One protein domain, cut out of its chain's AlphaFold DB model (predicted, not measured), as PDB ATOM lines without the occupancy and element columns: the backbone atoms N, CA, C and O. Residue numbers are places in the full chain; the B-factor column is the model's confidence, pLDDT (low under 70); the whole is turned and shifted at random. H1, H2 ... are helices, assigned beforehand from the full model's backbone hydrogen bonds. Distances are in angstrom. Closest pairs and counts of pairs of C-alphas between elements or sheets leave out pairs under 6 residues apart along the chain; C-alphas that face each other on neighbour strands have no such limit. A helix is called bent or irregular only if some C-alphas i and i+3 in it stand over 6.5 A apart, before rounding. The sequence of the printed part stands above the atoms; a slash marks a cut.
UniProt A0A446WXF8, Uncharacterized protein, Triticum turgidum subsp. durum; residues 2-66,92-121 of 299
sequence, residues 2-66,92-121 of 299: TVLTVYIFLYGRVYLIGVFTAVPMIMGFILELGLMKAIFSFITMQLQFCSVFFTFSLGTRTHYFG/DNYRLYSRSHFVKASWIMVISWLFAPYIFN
ATOM      1  N   THR A   2     131.428 130.894 108.090       36.41
ATOM      2  CA  THR A   2     130.172 131.583 108.464       36.41
ATOM      3  C   THR A   2     129.923 131.752 109.970       36.41
ATOM      4  O   THR A   2     129.577 132.846 110.406       36.41
ATOM      5  N   VAL A   3     130.162 130.723 110.792       37.22
ATOM      6  CA  VAL A   3     130.013 130.822 112.263       37.22
ATOM      7  C   VAL A   3     130.985 131.843 112.857       37.22
ATOM      8  O   VAL A   3     130.606 132.621 113.726       37.22
ATOM      9  N   LEU A   4     132.216 131.886 112.340       35.22
ATOM     10  CA  LEU A   4     133.240 132.835 112.769       35.22
ATOM     11  C   LEU A   4     132.831 134.276 112.426       35.22
ATOM     12  O   LEU A   4     132.954 135.153 113.271       35.22
ATOM     13  N   THR A   5     132.263 134.511 111.238       36.50
ATOM     14  CA  THR A   5     131.766 135.832 110.825       36.50
ATOM     15  C   THR A   5     130.597 136.310 111.688       36.50
ATOM     16  O   THR A   5     130.581 137.467 112.102       36.50
ATOM     17  N   VAL A   6     129.645 135.431 112.024       42.31
ATOM     18  CA  VAL A   6     128.529 135.765 112.930       42.31
ATOM     19  C   VAL A   6     129.036 136.044 114.345       42.31
ATOM     20  O   VAL A   6     128.586 136.998 114.978       42.31
ATOM     21  N   TYR A   7     130.016 135.274 114.827       45.81
ATOM     22  CA  TYR A   7     130.650 135.515 116.123       45.81
ATOM     23  C   TYR A   7     131.376 136.860 116.150       45.81
ATOM     24  O   TYR A   7     131.157 137.643 117.067       45.81
ATOM     25  N   ILE A   8     132.172 137.169 115.122       42.91
ATOM     26  CA  ILE A   8     132.874 138.451 114.972       42.91
ATOM     27  C   ILE A   8     131.873 139.610 114.889       42.91
ATOM     28  O   ILE A   8     132.092 140.649 115.505       42.91
ATOM     29  N   PHE A   9     130.747 139.439 114.193       44.25
ATOM     30  CA  PHE A   9     129.716 140.468 114.074       44.25
ATOM     31  C   PHE A   9     128.967 140.710 115.392       44.25
ATOM     32  O   PHE A   9     128.777 141.858 115.794       44.25
ATOM     33  N   LEU A  10     128.577 139.648 116.104       45.78
ATOM     34  CA  LEU A  10     127.918 139.754 117.408       45.78
ATOM     35  C   LEU A  10     128.869 140.305 118.478       45.78
ATOM     36  O   LEU A  10     128.490 141.224 119.203       45.78
ATOM     37  N   TYR A  11     130.117 139.829 118.533       54.22
ATOM     38  CA  TYR A  11     131.146 140.389 119.416       54.22
ATOM     39  C   TYR A  11     131.470 141.840 119.063       54.22
ATOM     40  O   TYR A  11     131.597 142.668 119.962       54.22
ATOM     41  N   GLY A  12     131.532 142.174 117.772       55.03
ATOM     42  CA  GLY A  12     131.725 143.537 117.289       55.03
ATOM     43  C   GLY A  12     130.599 144.477 117.724       55.03
ATOM     44  O   GLY A  12     130.868 145.599 118.146       55.03
ATOM     45  N   ARG A  13     129.339 144.017 117.720       53.91
ATOM     46  CA  ARG A  13     128.199 144.808 118.215       53.91
ATOM     47  C   ARG A  13     128.180 144.954 119.734       53.91
ATOM     48  O   ARG A  13     127.865 146.033 120.223       53.91
ATOM     49  N   VAL A  14     128.554 143.918 120.480       58.81
ATOM     50  CA  VAL A  14     128.695 143.996 121.946       58.81
ATOM     51  C   VAL A  14     129.827 144.955 122.332       58.81
ATOM     52  O   VAL A  14     129.647 145.791 123.215       58.81
ATOM     53  N   TYR A  15     130.960 144.898 121.626       61.03
ATOM     54  CA  TYR A  15     132.063 145.846 121.778       61.03
ATOM     55  C   TYR A  15     131.623 147.284 121.474       61.03
ATOM     56  O   TYR A  15     131.885 148.187 122.266       61.03
ATOM     57  N   LEU A  16     130.889 147.491 120.376       59.34
ATOM     58  CA  LEU A  16     130.374 148.804 119.987       59.34
ATOM     59  C   LEU A  16     129.424 149.389 121.041       59.34
ATOM     60  O   LEU A  16     129.544 150.564 121.380       59.34
ATOM     61  N   ILE A  17     128.520 148.575 121.597       65.50
ATOM     62  CA  ILE A  17     127.627 148.987 122.691       65.50
ATOM     63  C   ILE A  17     128.449 149.369 123.929       65.50
ATOM     64  O   ILE A  17     128.204 150.421 124.517       65.50
ATOM     65  N   GLY A  18     129.464 148.573 124.286       66.56
ATOM     66  CA  GLY A  18     130.377 148.874 125.391       66.56
ATOM     67  C   GLY A  18     131.096 150.217 125.219       66.56
ATOM     68  O   GLY A  18     131.091 151.041 126.135       66.56
ATOM     69  N   VAL A  19     131.632 150.489 124.026       69.25
ATOM     70  CA  VAL A  19     132.282 151.768 123.694       69.25
ATOM     71  C   VAL A  19     131.289 152.934 123.733       69.25
ATOM     72  O   VAL A  19     131.603 153.980 124.295       69.25
ATOM     73  N   PHE A  20     130.071 152.755 123.211       71.81
ATOM     74  CA  PHE A  20     129.051 153.807 123.205       71.81
ATOM     75  C   PHE A  20     128.591 154.170 124.624       71.81
ATOM     76  O   PHE A  20     128.433 155.342 124.958       71.81
ATOM     77  N   THR A  21     128.464 153.176 125.507       69.06
ATOM     78  CA  THR A  21     128.163 153.418 126.928       69.06
ATOM     79  C   THR A  21     129.312 154.077 127.696       69.06
ATOM     80  O   THR A  21     129.078 154.660 128.753       69.06
ATOM     81  N   ALA A  22     130.539 154.034 127.164       71.38
ATOM     82  CA  ALA A  22     131.709 154.694 127.740       71.38
ATOM     83  C   ALA A  22     131.881 156.152 127.271       71.38
ATOM     84  O   ALA A  22     132.720 156.862 127.822       71.38
ATOM     85  N   VAL A  23     131.077 156.635 126.313       79.62
ATOM     86  CA  VAL A  23     131.152 158.015 125.790       79.62
ATOM     87  C   VAL A  23     131.117 159.079 126.898       79.62
ATOM     88  O   VAL A  23     131.983 159.954 126.880       79.62
ATOM     89  N   PRO A  24     130.230 159.011 127.914       80.00
ATOM     90  CA  PRO A  24     130.234 159.993 129.000       80.00
ATOM     91  C   PRO A  24     131.545 160.011 129.802       80.00
ATOM     92  O   PRO A  24     131.999 161.069 130.227       80.00
ATOM     93  N   MET A  25     132.183 158.851 129.977       81.62
ATOM     94  CA  MET A  25     133.468 158.732 130.675       81.62
ATOM     95  C   MET A  25     134.610 159.324 129.843       81.62
ATOM     96  O   MET A  25     135.457 160.032 130.381       81.62
ATOM     97  N   ILE A  26     134.609 159.079 128.530       80.12
ATOM     98  CA  ILE A  26     135.585 159.666 127.601       80.12
ATOM     99  C   ILE A  26     135.467 161.195 127.620       80.12
ATOM    100  O   ILE A  26     136.484 161.877 127.690       80.12
ATOM    101  N   MET A  27     134.242 161.731 127.630       82.56
ATOM    102  CA  MET A  27     134.003 163.172 127.771       82.56
ATOM    103  C   MET A  27     134.568 163.711 129.091       82.56
ATOM    104  O   MET A  27     135.223 164.749 129.087       82.56
ATOM    105  N   GLY A  28     134.400 162.977 130.197       82.56
ATOM    106  CA  GLY A  28     135.027 163.305 131.482       82.56
ATOM    107  C   GLY A  28     136.556 163.373 131.399       82.56
ATOM    108  O   GLY A  28     137.152 164.369 131.796       82.56
ATOM    109  N   PHE A  29     137.204 162.376 130.790       84.19
ATOM    110  CA  PHE A  29     138.662 162.382 130.619       84.19
ATOM    111  C   PHE A  29     139.172 163.481 129.688       84.19
ATOM    112  O   PHE A  29     140.251 164.021 129.927       84.19
ATOM    113  N   ILE A  30     138.416 163.836 128.645       88.62
ATOM    114  CA  ILE A  30     138.764 164.960 127.767       88.62
ATOM    115  C   ILE A  30     138.763 166.269 128.566       88.62
ATOM    116  O   ILE A  30     139.679 167.073 128.397       88.62
ATOM    117  N   LEU A  31     137.774 166.459 129.445       87.88
ATOM    118  CA  LEU A  31     137.650 167.651 130.285       87.88
ATOM    119  C   LEU A  31     138.721 167.717 131.387       87.88
ATOM    120  O   LEU A  31     139.215 168.802 131.676       87.88
ATOM    121  N   GLU A  32     139.102 166.584 131.983       89.62
ATOM    122  CA  GLU A  32     140.044 166.542 133.114       89.62
ATOM    123  C   GLU A  32     141.524 166.495 132.701       89.62
ATOM    124  O   GLU A  32     142.377 167.083 133.364       89.62
ATOM    125  N   LEU A  33     141.857 165.770 131.629       86.50
ATOM    126  CA  LEU A  33     143.244 165.429 131.273       86.50
ATOM    127  C   LEU A  33     143.671 165.985 129.904       86.50
ATOM    128  O   LEU A  33     144.854 165.911 129.554       86.50
ATOM    129  N   GLY A  34     142.729 166.540 129.137       89.50
ATOM    130  CA  GLY A  34     142.928 167.004 127.767       89.50
ATOM    131  C   GLY A  34     142.839 165.884 126.721       89.50
ATOM    132  O   GLY A  34     143.015 164.698 127.011       89.50
ATOM    133  N   LEU A  35     142.593 166.270 125.463       85.75
ATOM    134  CA  LEU A  35     142.258 165.353 124.361       85.75
ATOM    135  C   LEU A  35     143.306 164.249 124.135       85.75
ATOM    136  O   LEU A  35     142.959 163.073 124.046       85.75
ATOM    137  N   MET A  36     144.592 164.608 124.080       84.75
ATOM    138  CA  MET A  36     145.661 163.644 123.782       84.75
ATOM    139  C   MET A  36     145.789 162.569 124.866       84.75
ATOM    140  O   MET A  36     145.862 161.381 124.556       84.75
ATOM    141  N   LYS A  37     145.764 162.959 126.148       84.94
ATOM    142  CA  LYS A  37     145.857 162.005 127.264       84.94
ATOM    143  C   LYS A  37     144.603 161.138 127.382       84.94
ATOM    144  O   LYS A  37     144.720 159.958 127.712       84.94
ATOM    145  N   ALA A  38     143.427 161.682 127.061       84.75
ATOM    146  CA  ALA A  38     142.178 160.926 127.023       84.75
ATOM    147  C   ALA A  38     142.200 159.823 125.948       84.75
ATOM    148  O   ALA A  38     141.810 158.694 126.238       84.75
ATOM    149  N   ILE A  39     142.726 160.104 124.748       84.69
ATOM    150  CA  ILE A  39     142.856 159.111 123.663       84.69
ATOM    151  C   ILE A  39     143.780 157.959 124.074       84.69
ATOM    152  O   ILE A  39     143.399 156.794 123.956       84.69
ATOM    153  N   PHE A  40     144.968 158.256 124.609       86.00
ATOM    154  CA  PHE A  40     145.892 157.211 125.068       86.00
ATOM    155  C   PHE A  40     145.318 156.386 126.227       86.00
ATOM    156  O   PHE A  40     145.464 155.160 126.247       86.00
ATOM    157  N   SER A  41     144.621 157.033 127.164       82.44
ATOM    158  CA  SER A  41     143.952 156.344 128.276       82.44
ATOM    159  C   SER A  41     142.843 155.427 127.765       82.44
ATOM    160  O   SER A  41     142.758 154.272 128.172       82.44
ATOM    161  N   PHE A  42     142.050 155.899 126.801       83.38
ATOM    162  CA  PHE A  42     141.006 155.106 126.171       83.38
ATOM    163  C   PHE A  42     141.570 153.876 125.445       83.38
ATOM    164  O   PHE A  42     141.088 152.769 125.677       83.38
ATOM    165  N   ILE A  43     142.623 154.032 124.632       84.44
ATOM    166  CA  ILE A  43     143.292 152.908 123.949       84.44
ATOM    167  C   ILE A  43     143.806 151.884 124.969       84.44
ATOM    168  O   ILE A  43     143.564 150.687 124.824       84.44
ATOM    169  N   THR A  44     144.458 152.353 126.033       83.94
ATOM    170  CA  THR A  44     144.975 151.488 127.104       83.94
ATOM    171  C   THR A  44     143.848 150.707 127.789       83.94
ATOM    172  O   THR A  44     143.978 149.503 128.004       83.94
ATOM    173  N   MET A  45     142.707 151.344 128.062       82.44
ATOM    174  CA  MET A  45     141.528 150.670 128.618       82.44
ATOM    175  C   MET A  45     140.939 149.620 127.665       82.44
ATOM    176  O   MET A  45     140.482 148.568 128.117       82.44
ATOM    177  N   GLN A  46     140.953 149.871 126.350       82.44
ATOM    178  CA  GLN A  46     140.511 148.874 125.370       82.44
ATOM    179  C   GLN A  46     141.446 147.662 125.338       82.44
ATOM    180  O   GLN A  46     140.966 146.530 125.357       82.44
ATOM    181  N   LEU A  47     142.765 147.884 125.378       82.81
ATOM    182  CA  LEU A  47     143.763 146.810 125.451       82.81
ATOM    183  C   LEU A  47     143.656 145.988 126.748       82.81
ATOM    184  O   LEU A  47     143.947 144.797 126.747       82.81
ATOM    185  N   GLN A  48     143.175 146.591 127.838       84.44
ATOM    186  CA  GLN A  48     142.867 145.907 129.103       84.44
ATOM    187  C   GLN A  48     141.507 145.182 129.100       84.44
ATOM    188  O   GLN A  48     141.075 144.674 130.135       84.44
ATOM    189  N   PHE A  49     140.812 145.133 127.959       79.56
ATOM    190  CA  PHE A  49     139.482 144.537 127.811       79.56
ATOM    191  C   PHE A  49     138.414 145.148 128.736       79.56
ATOM    192  O   PHE A  49     137.402 144.504 129.039       79.56
ATOM    193  N   CYS A  50     138.578 146.412 129.158       77.25
ATOM    194  CA  CYS A  50     137.638 147.067 130.070       77.25
ATOM    195  C   CYS A  50     136.212 147.102 129.512       77.25
ATOM    196  O   CYS A  50     135.271 146.913 130.273       77.25
ATOM    197  N   SER A  51     136.032 147.273 128.199       74.12
ATOM    198  CA  SER A  51     134.704 147.275 127.565       74.12
ATOM    199  C   SER A  51     133.995 145.924 127.684       74.12
ATOM    200  O   SER A  51     132.788 145.870 127.935       74.12
ATOM    201  N   VAL A  52     134.743 144.819 127.576       72.38
ATOM    202  CA  VAL A  52     134.210 143.459 127.744       72.38
ATOM    203  C   VAL A  52     133.812 143.239 129.200       72.38
ATOM    204  O   VAL A  52     132.680 142.842 129.484       72.38
ATOM    205  N   PHE A  53     134.710 143.571 130.129       77.56
ATOM    206  CA  PHE A  53     134.445 143.471 131.562       77.56
ATOM    207  C   PHE A  53     133.269 144.352 132.004       77.56
ATOM    208  O   PHE A  53     132.427 143.917 132.787       77.56
ATOM    209  N   PHE A  54     133.180 145.578 131.487       76.06
ATOM    210  CA  PHE A  54     132.119 146.523 131.811       76.06
ATOM    211  C   PHE A  54     130.762 146.012 131.343       76.06
ATOM    212  O   PHE A  54     129.826 145.963 132.136       76.06
ATOM    213  N   THR A  55     130.668 145.564 130.091       73.88
ATOM    214  CA  THR A  55     129.417 145.037 129.527       73.88
ATOM    215  C   THR A  55     128.946 143.808 130.300       73.88
ATOM    216  O   THR A  55     127.776 143.696 130.665       73.88
ATOM    217  N   PHE A  56     129.883 142.924 130.635       76.12
ATOM    218  CA  PHE A  56     129.630 141.757 131.465       76.12
ATOM    219  C   PHE A  56     129.153 142.123 132.887       76.12
ATOM    220  O   PHE A  56     128.138 141.621 133.380       76.12
ATOM    221  N   SER A  57     129.856 143.041 133.554       77.75
ATOM    222  CA  SER A  57     129.524 143.527 134.900       77.75
ATOM    223  C   SER A  57     128.168 144.239 134.929       77.75
ATOM    224  O   SER A  57     127.354 144.003 135.822       77.75
ATOM    225  N   LEU A  58     127.874 145.054 133.917       78.50
ATOM    226  CA  LEU A  58     126.585 145.718 133.765       78.50
ATOM    227  C   LEU A  58     125.461 144.692 133.558       78.50
ATOM    228  O   LEU A  58     124.444 144.758 134.245       78.50
ATOM    229  N   GLY A  59     125.668 143.695 132.692       75.69
ATOM    230  CA  GLY A  59     124.704 142.620 132.445       75.69
ATOM    231  C   GLY A  59     124.369 141.810 133.702       75.69
ATOM    232  O   GLY A  59     123.194 141.559 133.990       75.69
ATOM    233  N   THR A  60     125.379 141.446 134.501       76.25
ATOM    234  CA  THR A  60     125.158 140.729 135.772       76.25
ATOM    235  C   THR A  60     124.387 141.594 136.770       76.25
ATOM    236  O   THR A  60     123.393 141.130 137.336       76.25
ATOM    237  N   ARG A  61     124.778 142.862 136.952       79.00
ATOM    238  CA  ARG A  61     124.100 143.797 137.863       79.00
ATOM    239  C   ARG A  61     122.643 144.005 137.480       79.00
ATOM    240  O   ARG A  61     121.781 143.836 138.336       79.00
ATOM    241  N   THR A  62     122.357 144.293 136.213       79.81
ATOM    242  CA  THR A  62     120.987 144.509 135.728       79.81
ATOM    243  C   THR A  62     120.116 143.271 135.932       79.81
ATOM    244  O   THR A  62     118.980 143.385 136.390       79.81
ATOM    245  N   HIS A  63     120.649 142.069 135.677       78.25
ATOM    246  CA  HIS A  63     119.909 140.822 135.881       78.25
ATOM    247  C   HIS A  63     119.479 140.616 137.343       78.25
ATOM    248  O   HIS A  63     118.322 140.281 137.612       78.25
ATOM    249  N   TYR A  64     120.393 140.826 138.293       78.12
ATOM    250  CA  TYR A  64     120.096 140.654 139.718       78.12
ATOM    251  C   TYR A  64     119.296 141.819 140.300       78.12
ATOM    252  O   TYR A  64     118.432 141.599 141.151       78.12
ATOM    253  N   PHE A  65     119.514 143.034 139.803       81.81
ATOM    254  CA  PHE A  65     118.707 144.198 140.147       81.81
ATOM    255  C   PHE A  65     117.240 143.985 139.752       81.81
ATOM    256  O   PHE A  65     116.361 144.072 140.605       81.81
ATOM    257  N   GLY A  66     116.976 143.574 138.506       80.31
ATOM    258  CA  GLY A  66     115.619 143.276 138.037       80.31
ATOM    259  C   GLY A  66     114.946 142.150 138.829       80.31
ATOM    260  O   GLY A  66     113.787 142.267 139.216       80.31
ATOM    261  N   ASP A  92     130.792 131.393 144.133       80.31
ATOM    262  CA  ASP A  92     129.872 132.533 144.114       80.31
ATOM    263  C   ASP A  92     129.877 133.210 142.741       80.31
ATOM    264  O   ASP A  92     128.818 133.488 142.178       80.31
ATOM    265  N   ASN A  93     131.066 133.407 142.163       81.75
ATOM    266  CA  ASN A  93     131.206 133.995 140.835       81.75
ATOM    267  C   ASN A  93     130.548 133.119 139.751       81.75
ATOM    268  O   ASN A  93     129.772 133.612 138.937       81.75
ATOM    269  N   TYR A  94     130.775 131.805 139.788       81.94
ATOM    270  CA  TYR A  94     130.210 130.850 138.837       81.94
ATOM    271  C   TYR A  94     128.681 130.785 138.922       81.94
ATOM    272  O   TYR A  94     128.012 130.803 137.892       81.94
ATOM    273  N   ARG A  95     128.093 130.780 140.127       80.25
ATOM    274  CA  ARG A  95     126.627 130.782 140.297       80.25
ATOM    275  C   ARG A  95     125.982 132.049 139.738       80.25
ATOM    276  O   ARG A  95     124.912 131.968 139.131       80.25
ATOM    277  N   LEU A  96     126.626 133.202 139.932       80.12
ATOM    278  CA  LEU A  96     126.171 134.478 139.376       80.12
ATOM    279  C   LEU A  96     126.300 134.498 137.848       80.12
ATOM    280  O   LEU A  96     125.358 134.874 137.145       80.12
ATOM    281  N   TYR A  97     127.447 134.052 137.333       82.94
ATOM    282  CA  TYR A  97     127.749 133.986 135.905       82.94
ATOM    283  C   TYR A  97     126.817 133.036 135.153       82.94
ATOM    284  O   TYR A  97     126.196 133.421 134.159       82.94
ATOM    285  N   SER A  98     126.688 131.807 135.653       83.31
ATOM    286  CA  SER A  98     125.986 130.729 134.968       83.31
ATOM    287  C   SER A  98     124.521 131.094 134.707       83.31
ATOM    288  O   SER A  98     124.035 131.024 133.578       83.31
ATOM    289  N   ARG A  99     123.842 131.617 135.737       77.31
ATOM    290  CA  ARG A  99     122.420 131.984 135.673       77.31
ATOM    291  C   ARG A  99     122.143 133.241 134.847       77.31
ATOM    292  O   ARG A  99     121.075 133.364 134.246       77.31
ATOM    293  N   SER A 100     123.071 134.193 134.838       76.00
ATOM    294  CA  SER A 100     122.879 135.465 134.137       76.00
ATOM    295  C   SER A 100     123.225 135.385 132.650       76.00
ATOM    296  O   SER A 100     122.474 135.956 131.854       76.00
ATOM    297  N   HIS A 101     124.299 134.668 132.293       78.75
ATOM    298  CA  HIS A 101     124.883 134.654 130.948       78.75
ATOM    299  C   HIS A 101     124.973 133.251 130.346       78.75
ATOM    300  O   HIS A 101     124.413 133.040 129.276       78.75
ATOM    301  N   PHE A 102     125.640 132.298 131.011       76.38
ATOM    302  CA  PHE A 102     125.994 131.003 130.407       76.38
ATOM    303  C   PHE A 102     124.775 130.231 129.892       76.38
ATOM    304  O   PHE A 102     124.711 129.914 128.709       76.38
ATOM    305  N   VAL A 103     123.772 130.011 130.750       75.31
ATOM    306  CA  VAL A 103     122.562 129.255 130.384       75.31
ATOM    307  C   VAL A 103     121.790 129.954 129.264       75.31
ATOM    308  O   VAL A 103     121.288 129.317 128.347       75.31
ATOM    309  N   LYS A 104     121.703 131.288 129.294       74.19
ATOM    310  CA  LYS A 104     120.999 132.035 128.241       74.19
ATOM    311  C   LYS A 104     121.745 131.972 126.911       74.19
ATOM    312  O   LYS A 104     121.121 131.801 125.870       74.19
ATOM    313  N   ALA A 105     123.072 132.088 126.946       71.88
ATOM    314  CA  ALA A 105     123.918 132.007 125.764       71.88
ATOM    315  C   ALA A 105     123.870 130.611 125.128       71.88
ATOM    316  O   ALA A 105     123.787 130.519 123.906       71.88
ATOM    317  N   SER A 106     123.855 129.537 125.927       70.75
ATOM    318  CA  SER A 106     123.720 128.176 125.398       70.75
ATOM    319  C   SER A 106     122.373 127.966 124.704       70.75
ATOM    320  O   SER A 106     122.339 127.395 123.620       70.75
ATOM    321  N   TRP A 107     121.274 128.495 125.255       70.81
ATOM    322  CA  TRP A 107     119.964 128.436 124.593       70.81
ATOM    323  C   TRP A 107     119.933 129.205 123.269       70.81
ATOM    324  O   TRP A 107     119.450 128.679 122.270       70.81
ATOM    325  N   ILE A 108     120.491 130.419 123.233       71.62
ATOM    326  CA  ILE A 108     120.591 131.206 121.993       71.62
ATOM    327  C   ILE A 108     121.443 130.470 120.954       71.62
ATOM    328  O   ILE A 108     121.097 130.469 119.778       71.62
ATOM    329  N   MET A 109     122.526 129.813 121.377       71.62
ATOM    330  CA  MET A 109     123.368 129.012 120.490       71.62
ATOM    331  C   MET A 109     122.589 127.841 119.882       71.62
ATOM    332  O   MET A 109     122.598 127.691 118.663       71.62
ATOM    333  N   VAL A 110     121.862 127.070 120.700       71.06
ATOM    334  CA  VAL A 110     121.029 125.949 120.226       71.06
ATOM    335  C   VAL A 110     119.983 126.437 119.224       71.06
ATOM    336  O   VAL A 110     119.887 125.894 118.128       71.06
ATOM    337  N   ILE A 111     119.264 127.517 119.546       71.19
ATOM    338  CA  ILE A 111     118.283 128.123 118.633       71.19
ATOM    339  C   ILE A 111     118.966 128.578 117.338       71.19
ATOM    340  O   ILE A 111     118.465 128.315 116.251       71.19
ATOM    341  N   SER A 112     120.135 129.216 117.429       71.75
ATOM    342  CA  SER A 112     120.848 129.685 116.240       71.75
ATOM    343  C   SER A 112     121.250 128.540 115.314       71.75
ATOM    344  O   SER A 112     121.162 128.699 114.106       71.75
ATOM    345  N   TRP A 113     121.643 127.382 115.856       68.88
ATOM    346  CA  TRP A 113     122.000 126.211 115.055       68.88
ATOM    347  C   TRP A 113     120.782 125.549 114.426       68.88
ATOM    348  O   TRP A 113     120.834 125.216 113.246       68.88
ATOM    349  N   LEU A 114     119.683 125.424 115.173       69.44
ATOM    350  CA  LEU A 114     118.442 124.848 114.654       69.44
ATOM    351  C   LEU A 114     117.864 125.674 113.496       69.44
ATOM    352  O   LEU A 114     117.387 125.113 112.518       69.44
ATOM    353  N   PHE A 115     117.948 127.006 113.575       70.69
ATOM    354  CA  PHE A 115     117.383 127.903 112.562       70.69
ATOM    355  C   PHE A 115     118.388 128.382 111.500       70.69
ATOM    356  O   PHE A 115     117.972 128.993 110.514       70.69
ATOM    357  N   ALA A 116     119.693 128.122 111.655       71.19
ATOM    358  CA  ALA A 116     120.727 128.609 110.735       71.19
ATOM    359  C   ALA A 116     120.493 128.207 109.266       71.19
ATOM    360  O   ALA A 116     120.539 129.105 108.426       71.19
ATOM    361  N   PRO A 117     120.200 126.937 108.920       65.75
ATOM    362  CA  PRO A 117     119.995 126.554 107.521       65.75
ATOM    363  C   PRO A 117     118.873 127.346 106.827       65.75
ATOM    364  O   PRO A 117     118.941 127.587 105.627       65.75
ATOM    365  N   TYR A 118     117.881 127.816 107.591       66.50
ATOM    366  CA  TYR A 118     116.644 128.397 107.064       66.50
ATOM    367  C   TYR A 118     116.597 129.925 107.141       66.50
ATOM    368  O   TYR A 118     116.086 130.564 106.226       66.50
ATOM    369  N   ILE A 119     117.204 130.540 108.168       65.88
ATOM    370  CA  ILE A 119     117.402 132.002 108.219       65.88
ATOM    371  C   ILE A 119     118.182 132.480 106.986       65.88
ATOM    372  O   ILE A 119     117.921 133.569 106.474       65.88
ATOM    373  N   PHE A 120     119.114 131.656 106.495       65.56
ATOM    374  CA  PHE A 120     119.951 131.970 105.340       65.56
ATOM    375  C   PHE A 120     119.442 131.385 104.012       65.56
ATOM    376  O   PHE A 120     120.094 131.606 102.993       65.56
ATOM    377  N   ASN A 121     118.288 130.703 103.989       72.00
ATOM    378  CA  ASN A 121     117.647 130.246 102.754       72.00
ATOM    379  C   ASN A 121     116.564 131.254 102.312       72.00
ATOM    380  O   ASN A 121     115.486 131.278 102.915       72.00
TER     381      ASN A 121
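This is residues 2 to 66 and 92 to 121 of the 299 residues of an uncharacterized protein of Triticum turgidum subsp. durum (UniProt A0A446WXF8). An open, loose frame of helices: H4 is a crossbar between H1 and H5, its first part, residues 51 to 55, making a corner with residues 14 to 19 of H1 and its later part, residues 59 to 63, meeting residues 96 to 101 of H5, while H1 and H5 stay apart from each other. Beyond the frame, at one end of the longest axis, H2 and H3 make a V-shaped head, H3 folding back after H2; residues 4 to 10 of H1 and 103 to 112 of H5 stick out free. The 95 residues printed include five named helices, in the order H1, H2, H3, H4, H5, and no named strand; the class is all helix. The whole is loose, with a radius of gyration of the C-alphas of 17.1 A, and spans 50 by 36 by 21 A.

The longest helix is H5, residues 92 to 119, irregular in that C-alphas 114 and 117 are 7.5 A apart, and with a kink of 38 degrees near residue 113. Its residues 96 to 101 alone touch residues 59 to 63 of H4, residues 50 to 66; the closest C-alphas are those of Thr 60 and Ser 100, 6.0 A apart. The lines of H4 and H5 are about perpendicular, at 80 degrees. H4 touches H1, residues 2 to 21, through its residues 51 to 55 alone and residues 14 to 19 of H1, closest at the C-alphas of Gly 18 and Ser 51, 5.1 A apart. H1 and H4 are about perpendicular, at 79 degrees. H1 and H5 are apart. H2, residues 23 to 33, meets H1 only through their link. H2 touches H3, residues 35 to 47, at a steep tilt of 50 degrees, opposite ways; their closest C-alphas, of Phe 29 and Ala 38, are 5.2 A apart. H3 is close to H4 but not clearly touching, with the C-alphas of Met 45 and Ser 51 7.7 A apart. Helix packing is mostly crossed: of the 3 touching pairs, 0 are at a shallow tilt. Every O i to N i+4 pair is within hydrogen-bond range in H1, H2, H3 and H4, and 19 of 24 are in H5.

H1 begins at C-alpha 2, at (130.172, 131.583, 108.464), and measures 28.7 A from first to last C-alpha. H2 measures 15.2 A and H3 18.6 A. H4 measures 23.7 A and begins at C-alpha 50, at (137.638, 147.067, 130.070). H5 measures 38.0 A and ends at C-alpha 119, at (117.402, 132.002, 108.219).

The C-alphas farthest apart, of Glu 32 and Asn 121, are 52.4 A apart. Residues 67 to 91 are not printed, and C-alphas 66 and 92 are 18.9 A apart across this cut. The links H1 to H2, H2 to H3 and H3 to H4 are tight. The mean pLDDT of the printed part is 72.8, and 25 residues are under 70: residues 2 to 19, 21, 113 to 114 and 117 to 120.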